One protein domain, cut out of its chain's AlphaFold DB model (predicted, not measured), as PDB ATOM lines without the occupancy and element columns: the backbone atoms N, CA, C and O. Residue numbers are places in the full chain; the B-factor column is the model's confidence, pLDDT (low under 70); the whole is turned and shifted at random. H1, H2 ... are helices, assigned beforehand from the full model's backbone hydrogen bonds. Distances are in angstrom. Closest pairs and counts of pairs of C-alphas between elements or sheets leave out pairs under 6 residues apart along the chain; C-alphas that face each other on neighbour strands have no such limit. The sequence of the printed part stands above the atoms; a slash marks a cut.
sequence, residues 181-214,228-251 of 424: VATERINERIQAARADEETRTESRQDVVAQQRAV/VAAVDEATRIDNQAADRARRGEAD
ATOM      1  N   VAL A 181     184.947 204.681 223.259       80.69
ATOM      2  CA  VAL A 181     184.178 205.700 222.523       80.69
ATOM      3  C   VAL A 181     185.085 206.556 221.625       80.69
ATOM      4  O   VAL A 181     184.675 206.999 220.552       80.69
ATOM      5  N   ALA A 182     186.338 206.789 222.033       82.38
ATOM      6  CA  ALA A 182     187.295 207.543 221.228       82.38
ATOM      7  C   ALA A 182     187.769 206.747 220.001       82.38
ATOM      8  O   ALA A 182     187.852 207.309 218.911       82.38
ATOM      9  N   THR A 183     188.042 205.447 220.153       86.31
ATOM     10  CA  THR A 183     188.442 204.583 219.032       86.31
ATOM     11  C   THR A 183     187.310 204.361 218.033       86.31
ATOM     12  O   THR A 183     187.554 204.377 216.831       86.31
ATOM     13  N   GLU A 184     186.071 204.237 218.511       89.25
ATOM     14  CA  GLU A 184     184.888 204.074 217.660       89.25
ATOM     15  C   GLU A 184     184.649 205.329 216.804       89.25
ATOM     16  O   GLU A 184     184.556 205.232 215.582       89.25
ATOM     17  N   ARG A 185     184.737 206.528 217.402       89.06
ATOM     18  CA  ARG A 185     184.664 207.802 216.657       89.06
ATOM     19  C   ARG A 185     185.789 207.998 215.640       89.06
ATOM     20  O   ARG A 185     185.580 208.647 214.616       89.06
ATOM     21  N   ILE A 186     186.995 207.508 215.928       91.25
ATOM     22  CA  ILE A 186     188.114 207.577 214.977       91.25
ATOM     23  C   ILE A 186     187.845 206.642 213.793       91.25
ATOM     24  O   ILE A 186     188.012 207.059 212.650       91.25
ATOM     25  N   ASN A 187     187.366 205.423 214.050       91.81
ATOM     26  CA  ASN A 187     187.027 204.469 212.998       91.81
ATOM     27  C   ASN A 187     185.858 204.953 212.128       91.81
ATOM     28  O   ASN A 187     185.959 204.872 210.907       91.81
ATOM     29  N   GLU A 188     184.810 205.534 212.719       91.94
ATOM     30  CA  GLU A 188     183.710 206.160 211.968       91.94
ATOM     31  C   GLU A 188     184.209 207.297 211.073       91.94
ATOM     32  O   GLU A 188     183.837 207.375 209.906       91.94
ATOM     33  N   ARG A 189     185.104 208.158 211.578       92.69
ATOM     34  CA  ARG A 189     185.700 209.231 210.766       92.69
ATOM     35  C   ARG A 189     186.544 208.701 209.612       92.69
ATOM     36  O   ARG A 189     186.503 209.278 208.531       92.69
ATOM     37  N   ILE A 190     187.296 207.621 209.825       92.00
ATOM     38  CA  ILE A 190     188.082 206.975 208.766       92.00
ATOM     39  C   ILE A 190     187.154 206.354 207.714       92.00
ATOM     40  O   ILE A 190     187.424 206.479 206.523       92.00
ATOM     41  N   GLN A 191     186.056 205.714 208.128       89.69
ATOM     42  CA  GLN A 191     185.082 205.148 207.191       89.69
ATOM     43  C   GLN A 191     184.337 206.230 206.402       89.69
ATOM     44  O   GLN A 191     184.228 206.111 205.186       89.69
ATOM     45  N   ALA A 192     183.910 207.313 207.055       89.25
ATOM     46  CA  ALA A 192     183.283 208.449 206.381       89.25
ATOM     47  C   ALA A 192     184.232 209.095 205.356       89.25
ATOM     48  O   ALA A 192     183.831 209.362 204.229       89.25
ATOM     49  N   ALA A 193     185.511 209.269 205.708       86.38
ATOM     50  CA  ALA A 193     186.509 209.796 204.781       86.38
ATOM     51  C   ALA A 193     186.739 208.877 203.566       86.38
ATOM     52  O   ALA A 193     186.926 209.378 202.461       86.38
ATOM     53  N   ARG A 194     186.695 207.548 203.750       88.38
ATOM     54  CA  ARG A 194     186.795 206.583 202.640       88.38
ATOM     55  C   ARG A 194     185.586 206.647 201.706       88.38
ATOM     56  O   ARG A 194     185.780 206.657 200.498       88.38
ATOM     57  N   ALA A 195     184.372 206.746 202.249       86.31
ATOM     58  CA  ALA A 195     183.154 206.876 201.443       86.31
ATOM     59  C   ALA A 195     183.132 208.186 200.624       86.31
ATOM     60  O   ALA A 195     182.763 208.193 199.448       86.31
ATOM     61  N   ASP A 196     183.599 209.294 201.210       85.62
ATOM     62  CA  ASP A 196     183.756 210.574 200.503       85.62
ATOM     63  C   ASP A 196     184.819 210.513 199.388       85.62
ATOM     64  O   ASP A 196     184.729 211.224 198.384       85.62
ATOM     65  N   GLU A 197     185.858 209.693 199.551       80.50
ATOM     66  CA  GLU A 197     186.885 209.503 198.523       80.50
ATOM     67  C   GLU A 197     186.372 208.631 197.369       80.50
ATOM     68  O   GLU A 197     186.586 208.971 196.205       80.50
ATOM     69  N   GLU A 198     185.617 207.575 197.675       81.00
ATOM     70  CA  GLU A 198     185.017 206.668 196.691       81.00
ATOM     71  C   GLU A 198     184.022 207.412 195.779       81.00
ATOM     72  O   GLU A 198     184.170 207.397 194.553       81.00
ATOM     73  N   THR A 199     183.123 208.212 196.362       81.69
ATOM     74  CA  THR A 199     182.180 209.064 195.605       81.69
ATOM     75  C   THR A 199     182.882 210.123 194.744       81.69
ATOM     76  O   THR A 199     182.438 210.431 193.634       81.69
ATOM     77  N   ARG A 200     184.025 210.666 195.192       78.12
ATOM     78  CA  ARG A 200     184.847 211.570 194.368       78.12
ATOM     79  C   ARG A 200     185.507 210.862 193.192       78.12
ATOM     80  O   ARG A 200     185.644 211.474 192.132       78.12
ATOM     81  N   THR A 201     185.959 209.622 193.369       78.06
ATOM     82  CA  THR A 201     186.572 208.861 192.271       78.06
ATOM     83  C   THR A 201     185.554 208.480 191.205       78.06
ATOM     84  O   THR A 201     185.854 208.623 190.022       78.06
ATOM     85  N   GLU A 202     184.339 208.114 191.612       76.25
ATOM     86  CA  GLU A 202     183.231 207.798 190.706       76.25
ATOM     87  C   GLU A 202     182.825 209.037 189.886       76.25
ATOM     88  O   GLU A 202     182.825 209.007 188.656       76.25
ATOM     89  N   SER A 203     182.672 210.195 190.541       80.31
ATOM     90  CA  SER A 203     182.391 211.464 189.853       80.31
ATOM     91  C   SER A 203     183.501 211.894 188.878       80.31
ATOM     92  O   SER A 203     183.216 212.479 187.833       80.31
ATOM     93  N   ARG A 204     184.775 211.596 189.172       77.50
ATOM     94  CA  ARG A 204     185.882 211.857 188.233       77.50
ATOM     95  C   ARG A 204     185.815 210.959 187.002       77.50
ATOM     96  O   ARG A 204     186.068 211.449 185.904       77.50
ATOM     97  N   GLN A 205     185.481 209.680 187.168       77.62
ATOM     98  CA  GLN A 205     185.338 208.753 186.044       77.62
ATOM     99  C   GLN A 205     184.191 209.167 185.117       77.62
ATOM    100  O   GLN A 205     184.377 209.162 183.900       77.62
ATOM    101  N   ASP A 206     183.071 209.634 185.672       80.69
ATOM    102  CA  ASP A 206     181.951 210.166 184.887       80.69
ATOM    103  C   ASP A 206     182.343 211.403 184.067       80.69
ATOM    104  O   ASP A 206     181.970 211.522 182.898       80.69
ATOM    105  N   VAL A 207     183.139 212.314 184.639       77.12
ATOM    106  CA  VAL A 207     183.633 213.500 183.918       77.12
ATOM    107  C   VAL A 207     184.563 213.102 182.771       77.12
ATOM    108  O   VAL A 207     184.437 213.643 181.672       77.12
ATOM    109  N   VAL A 208     185.462 212.137 182.987       79.75
ATOM    110  CA  VAL A 208     186.348 211.625 181.927       79.75
ATOM    111  C   VAL A 208     185.536 210.928 180.830       79.75
ATOM    112  O   VAL A 208     185.781 211.155 179.645       79.75
ATOM    113  N   ALA A 209     184.522 210.140 181.198       78.94
ATOM    114  CA  ALA A 209     183.628 209.485 180.245       78.94
ATOM    115  C   ALA A 209     182.822 210.501 179.414       78.94
ATOM    116  O   ALA A 209     182.730 210.357 178.195       78.94
ATOM    117  N   GLN A 210     182.304 211.566 180.038       77.31
ATOM    118  CA  GLN A 210     181.619 212.654 179.333       77.31
ATOM    119  C   GLN A 210     182.556 213.409 178.385       77.31
ATOM    120  O   GLN A 210     182.182 213.690 177.248       77.31
ATOM    121  N   GLN A 211     183.784 213.713 178.815       77.31
ATOM    122  CA  GLN A 211     184.774 214.373 177.959       77.31
ATOM    123  C   GLN A 211     185.135 213.506 176.750       77.31
ATOM    124  O   GLN A 211     185.184 214.010 175.630       77.31
ATOM    125  N   ARG A 212     185.317 212.197 176.954       77.19
ATOM    126  CA  ARG A 212     185.576 211.247 175.871       77.19
ATOM    127  C   ARG A 212     184.412 211.172 174.882       77.19
ATOM    128  O   ARG A 212     184.650 211.251 173.681       77.19
ATOM    129  N   ALA A 213     183.175 211.103 175.374       77.69
ATOM    130  CA  ALA A 213     181.983 211.087 174.528       77.69
ATOM    131  C   ALA A 213     181.866 212.358 173.669       77.69
ATOM    132  O   ALA A 213     181.591 212.263 172.479       77.69
ATOM    133  N   VAL A 214     182.161 213.539 174.228       77.00
ATOM    134  CA  VAL A 214     182.151 214.810 173.476       77.00
ATOM    135  C   VAL A 214     183.233 214.840 172.390       77.00
ATOM    136  O   VAL A 214     183.003 215.389 171.311       77.00
ATOM    137  N   VAL A 228     193.231 212.622 172.617       71.38
ATOM    138  CA  VAL A 228     192.688 211.541 173.459       71.38
ATOM    139  C   VAL A 228     193.817 210.749 174.118       71.38
ATOM    140  O   VAL A 228     193.784 210.542 175.325       71.38
ATOM    141  N   ALA A 229     194.877 210.416 173.369       75.81
ATOM    142  CA  ALA A 229     196.037 209.735 173.942       75.81
ATOM    143  C   ALA A 229     196.745 210.574 175.016       75.81
ATOM    144  O   ALA A 229     197.204 210.012 176.002       75.81
ATOM    145  N   ALA A 230     196.814 211.904 174.873       74.38
ATOM    146  CA  ALA A 230     197.400 212.766 175.900       74.38
ATOM    147  C   ALA A 230     196.562 212.797 177.187       74.38
ATOM    148  O   ALA A 230     197.129 212.792 178.279       74.38
ATOM    149  N   VAL A 231     195.228 212.789 177.074       76.75
ATOM    150  CA  VAL A 231     194.324 212.711 178.234       76.75
ATOM    151  C   VAL A 231     194.427 211.341 178.911       76.75
ATOM    152  O   VAL A 231     194.542 211.273 180.137       76.75
ATOM    153  N   ASP A 232     194.465 210.256 178.138       80.81
ATOM    154  CA  ASP A 232     194.631 208.897 178.665       80.81
ATOM    155  C   ASP A 232     196.002 208.713 179.346       80.81
ATOM    156  O   ASP A 232     196.087 208.145 180.438       80.81
ATOM    157  N   GLU A 233     197.079 209.237 178.751       82.62
ATOM    158  CA  GLU A 233     198.436 209.228 179.316       82.62
ATOM    159  C   GLU A 233     198.499 210.043 180.618       82.62
ATOM    160  O   GLU A 233     199.021 209.557 181.622       82.62
ATOM    161  N   ALA A 234     197.914 211.247 180.646       77.62
ATOM    162  CA  ALA A 234     197.853 212.078 181.849       77.62
ATOM    163  C   ALA A 234     197.084 211.376 182.978       77.62
ATOM    164  O   ALA A 234     197.574 211.298 184.105       77.62
ATOM    165  N   THR A 235     195.931 210.777 182.663       81.44
ATOM    166  CA  THR A 235     195.118 210.022 183.630       81.44
ATOM    167  C   THR A 235     195.874 208.799 184.160       81.44
ATOM    168  O   THR A 235     195.821 208.479 185.349       81.44
ATOM    169  N   ARG A 236     196.633 208.116 183.295       86.56
ATOM    170  CA  ARG A 236     197.492 206.991 183.682       86.56
ATOM    171  C   ARG A 236     198.610 207.421 184.631       86.56
ATOM    172  O   ARG A 236     198.869 206.711 185.605       86.56
ATOM    173  N   ILE A 237     199.267 208.550 184.358       81.94
ATOM    174  CA  ILE A 237     200.325 209.106 185.214       81.94
ATOM    175  C   ILE A 237     199.756 209.480 186.588       81.94
ATOM    176  O   ILE A 237     200.361 209.132 187.603       81.94
ATOM    177  N   ASP A 238     198.574 210.098 186.634       78.69
ATOM    178  CA  ASP A 238     197.911 210.494 187.884       78.69
ATOM    179  C   ASP A 238     197.553 209.276 188.753       78.69
ATOM    180  O   ASP A 238     197.854 209.238 189.948       78.69
ATOM    181  N   ASN A 239     197.006 208.221 188.140       83.00
ATOM    182  CA  ASN A 239     196.709 206.966 188.837       83.00
ATOM    183  C   ASN A 239     197.984 206.287 189.367       83.00
ATOM    184  O   ASN A 239     198.006 205.802 190.499       83.00
ATOM    185  N   GLN A 240     199.078 206.298 188.595       83.81
ATOM    186  CA  GLN A 240     200.366 205.775 189.063       83.81
ATOM    187  C   GLN A 240     200.947 206.593 190.223       83.81
ATOM    188  O   GLN A 240     201.521 206.013 191.148       83.81
ATOM    189  N   ALA A 241     200.811 207.921 190.191       77.12
ATOM    190  CA  ALA A 241     201.245 208.790 191.280       77.12
ATOM    191  C   ALA A 241     200.422 208.538 192.554       77.12
ATOM    192  O   ALA A 241     200.998 208.391 193.635       77.12
ATOM    193  N   ALA A 242     199.098 208.392 192.425       78.38
ATOM    194  CA  ALA A 242     198.213 208.036 193.532       78.38
ATOM    195  C   ALA A 242     198.585 206.677 194.153       78.38
ATOM    196  O   ALA A 242     198.672 206.557 195.376       78.38
ATOM    197  N   ASP A 243     198.893 205.670 193.332       84.06
ATOM    198  CA  ASP A 243     199.313 204.351 193.815       84.06
ATOM    199  C   ASP A 243     200.682 204.359 194.513       84.06
ATOM    200  O   ASP A 243     200.896 203.580 195.448       84.06
ATOM    201  N   ARG A 244     201.621 205.223 194.097       80.31
ATOM    202  CA  ARG A 244     202.895 205.421 194.817       80.31
ATOM    203  C   ARG A 244     202.684 206.148 196.143       80.31
ATOM    204  O   ARG A 244     203.280 205.762 197.148       80.31
ATOM    205  N   ALA A 245     201.798 207.144 196.176       76.69
ATOM    206  CA  ALA A 245     201.439 207.845 197.406       76.69
ATOM    207  C   ALA A 245     200.796 206.897 198.433       76.69
ATOM    208  O   ALA A 245     201.189 206.905 199.599       76.69
ATOM    209  N   ARG A 246     199.892 205.999 198.007       82.12
ATOM    210  CA  ARG A 246     199.296 204.964 198.882       82.12
ATOM    211  C   ARG A 246     200.328 203.993 199.457       82.12
ATOM    212  O   ARG A 246     200.143 203.493 200.562       82.12
ATOM    213  N   ARG A 247     201.413 203.735 198.722       86.44
ATOM    214  CA  ARG A 247     202.536 202.904 199.181       86.44
ATOM    215  C   ARG A 247     203.513 203.644 200.100       86.44
ATOM    216  O   ARG A 247     204.428 203.016 200.621       86.44
ATOM    217  N   GLY A 248     203.323 204.948 200.317       88.44
ATOM    218  CA  GLY A 248     204.266 205.782 201.064       88.44
ATOM    219  C   GLY A 248     205.605 205.970 200.345       88.44
ATOM    220  O   GLY A 248     206.593 206.317 200.981       88.44
ATOM    221  N   GLU A 249     205.648 205.709 199.034       80.12
ATOM    222  CA  GLU A 249     206.861 205.788 198.208       80.12
ATOM    223  C   GLU A 249     207.076 207.186 197.608       80.12
ATOM    224  O   GLU A 249     208.153 207.466 197.092       80.12
ATOM    225  N   ALA A 250     206.061 208.055 197.651       70.19
ATOM    226  CA  ALA A 250     206.128 209.395 197.082       70.19
ATOM    227  C   ALA A 250     206.415 210.446 198.161       70.19
ATOM    228  O   ALA A 250     205.642 210.600 199.112       70.19
ATOM    229  N   ASP A 251     207.492 211.211 197.974       77.19
ATOM    230  CA  ASP A 251     207.723 212.434 198.737       77.19
ATOM    231  C   ASP A 251     206.611 213.443 198.414       77.19
ATOM    232  O   ASP A 251     206.244 213.655 197.256       77.19
TER     233      ASP A 251
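Overview. This is residues 181 to 214 and 228 to 251 of the 424 residues of an uncharacterized protein of Planctomycetes bacterium Pla133 (UniProt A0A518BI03). Start at Val 181 and you see one long straight helix, H1, with a shorter helix, H2, running back beside its later part; the two draw closest where the chain is cut and open from there as a narrow, loose V. The far part of H1, residues 181 to 207, sticks out free and makes most of the length, while residues 247 to 251 form a short tail after H2. The printed part has 58 residues, with two named helices in the order H1, H2, no named strand, and the class all helix. It is only just extended, close to loose, with a radius of gyration of the C-alphas of 15.7 A, and its outline is flat, 50 by 28 by 10 A.

Along the chain. Find C-alpha 181 at (184.178, 205.700, 222.523); from there H1, residues 181 to 214, runs 49.9 A to C-alpha 214 at (182.151, 214.810, 173.476). Look next at Val 228, where H2, residues 228 to 246, begins; it runs 27.1 A to C-alpha 246 at (199.296, 204.964, 198.882).

Arrangement. Compare Arg 212 with Val 228: their C-alphas, the closest of H1 and H2, are 7.5 A apart, and the helices are close but not clearly touching. Their lines stand at a shallow tilt of 12 degrees, opposite ways, and their centres are 17.8 A apart. In H1 and H2 every O i to N i+4 pair is within hydrogen-bond range. Residues 243 to 248, of which 243 to 246 belong to H2, stand free.

Size, cuts and confidence. The two C-alphas farthest apart, those of Val 181 and Ala 229, are 50.2 A apart. Residues 215 to 227 are not printed, and C-alphas 214 and 228 are 11.0 A apart across this cut, which the link from H1 to H2 crosses. In the B-factor column the mean pLDDT of the printed part is 81.8, and no printed residue is under 70.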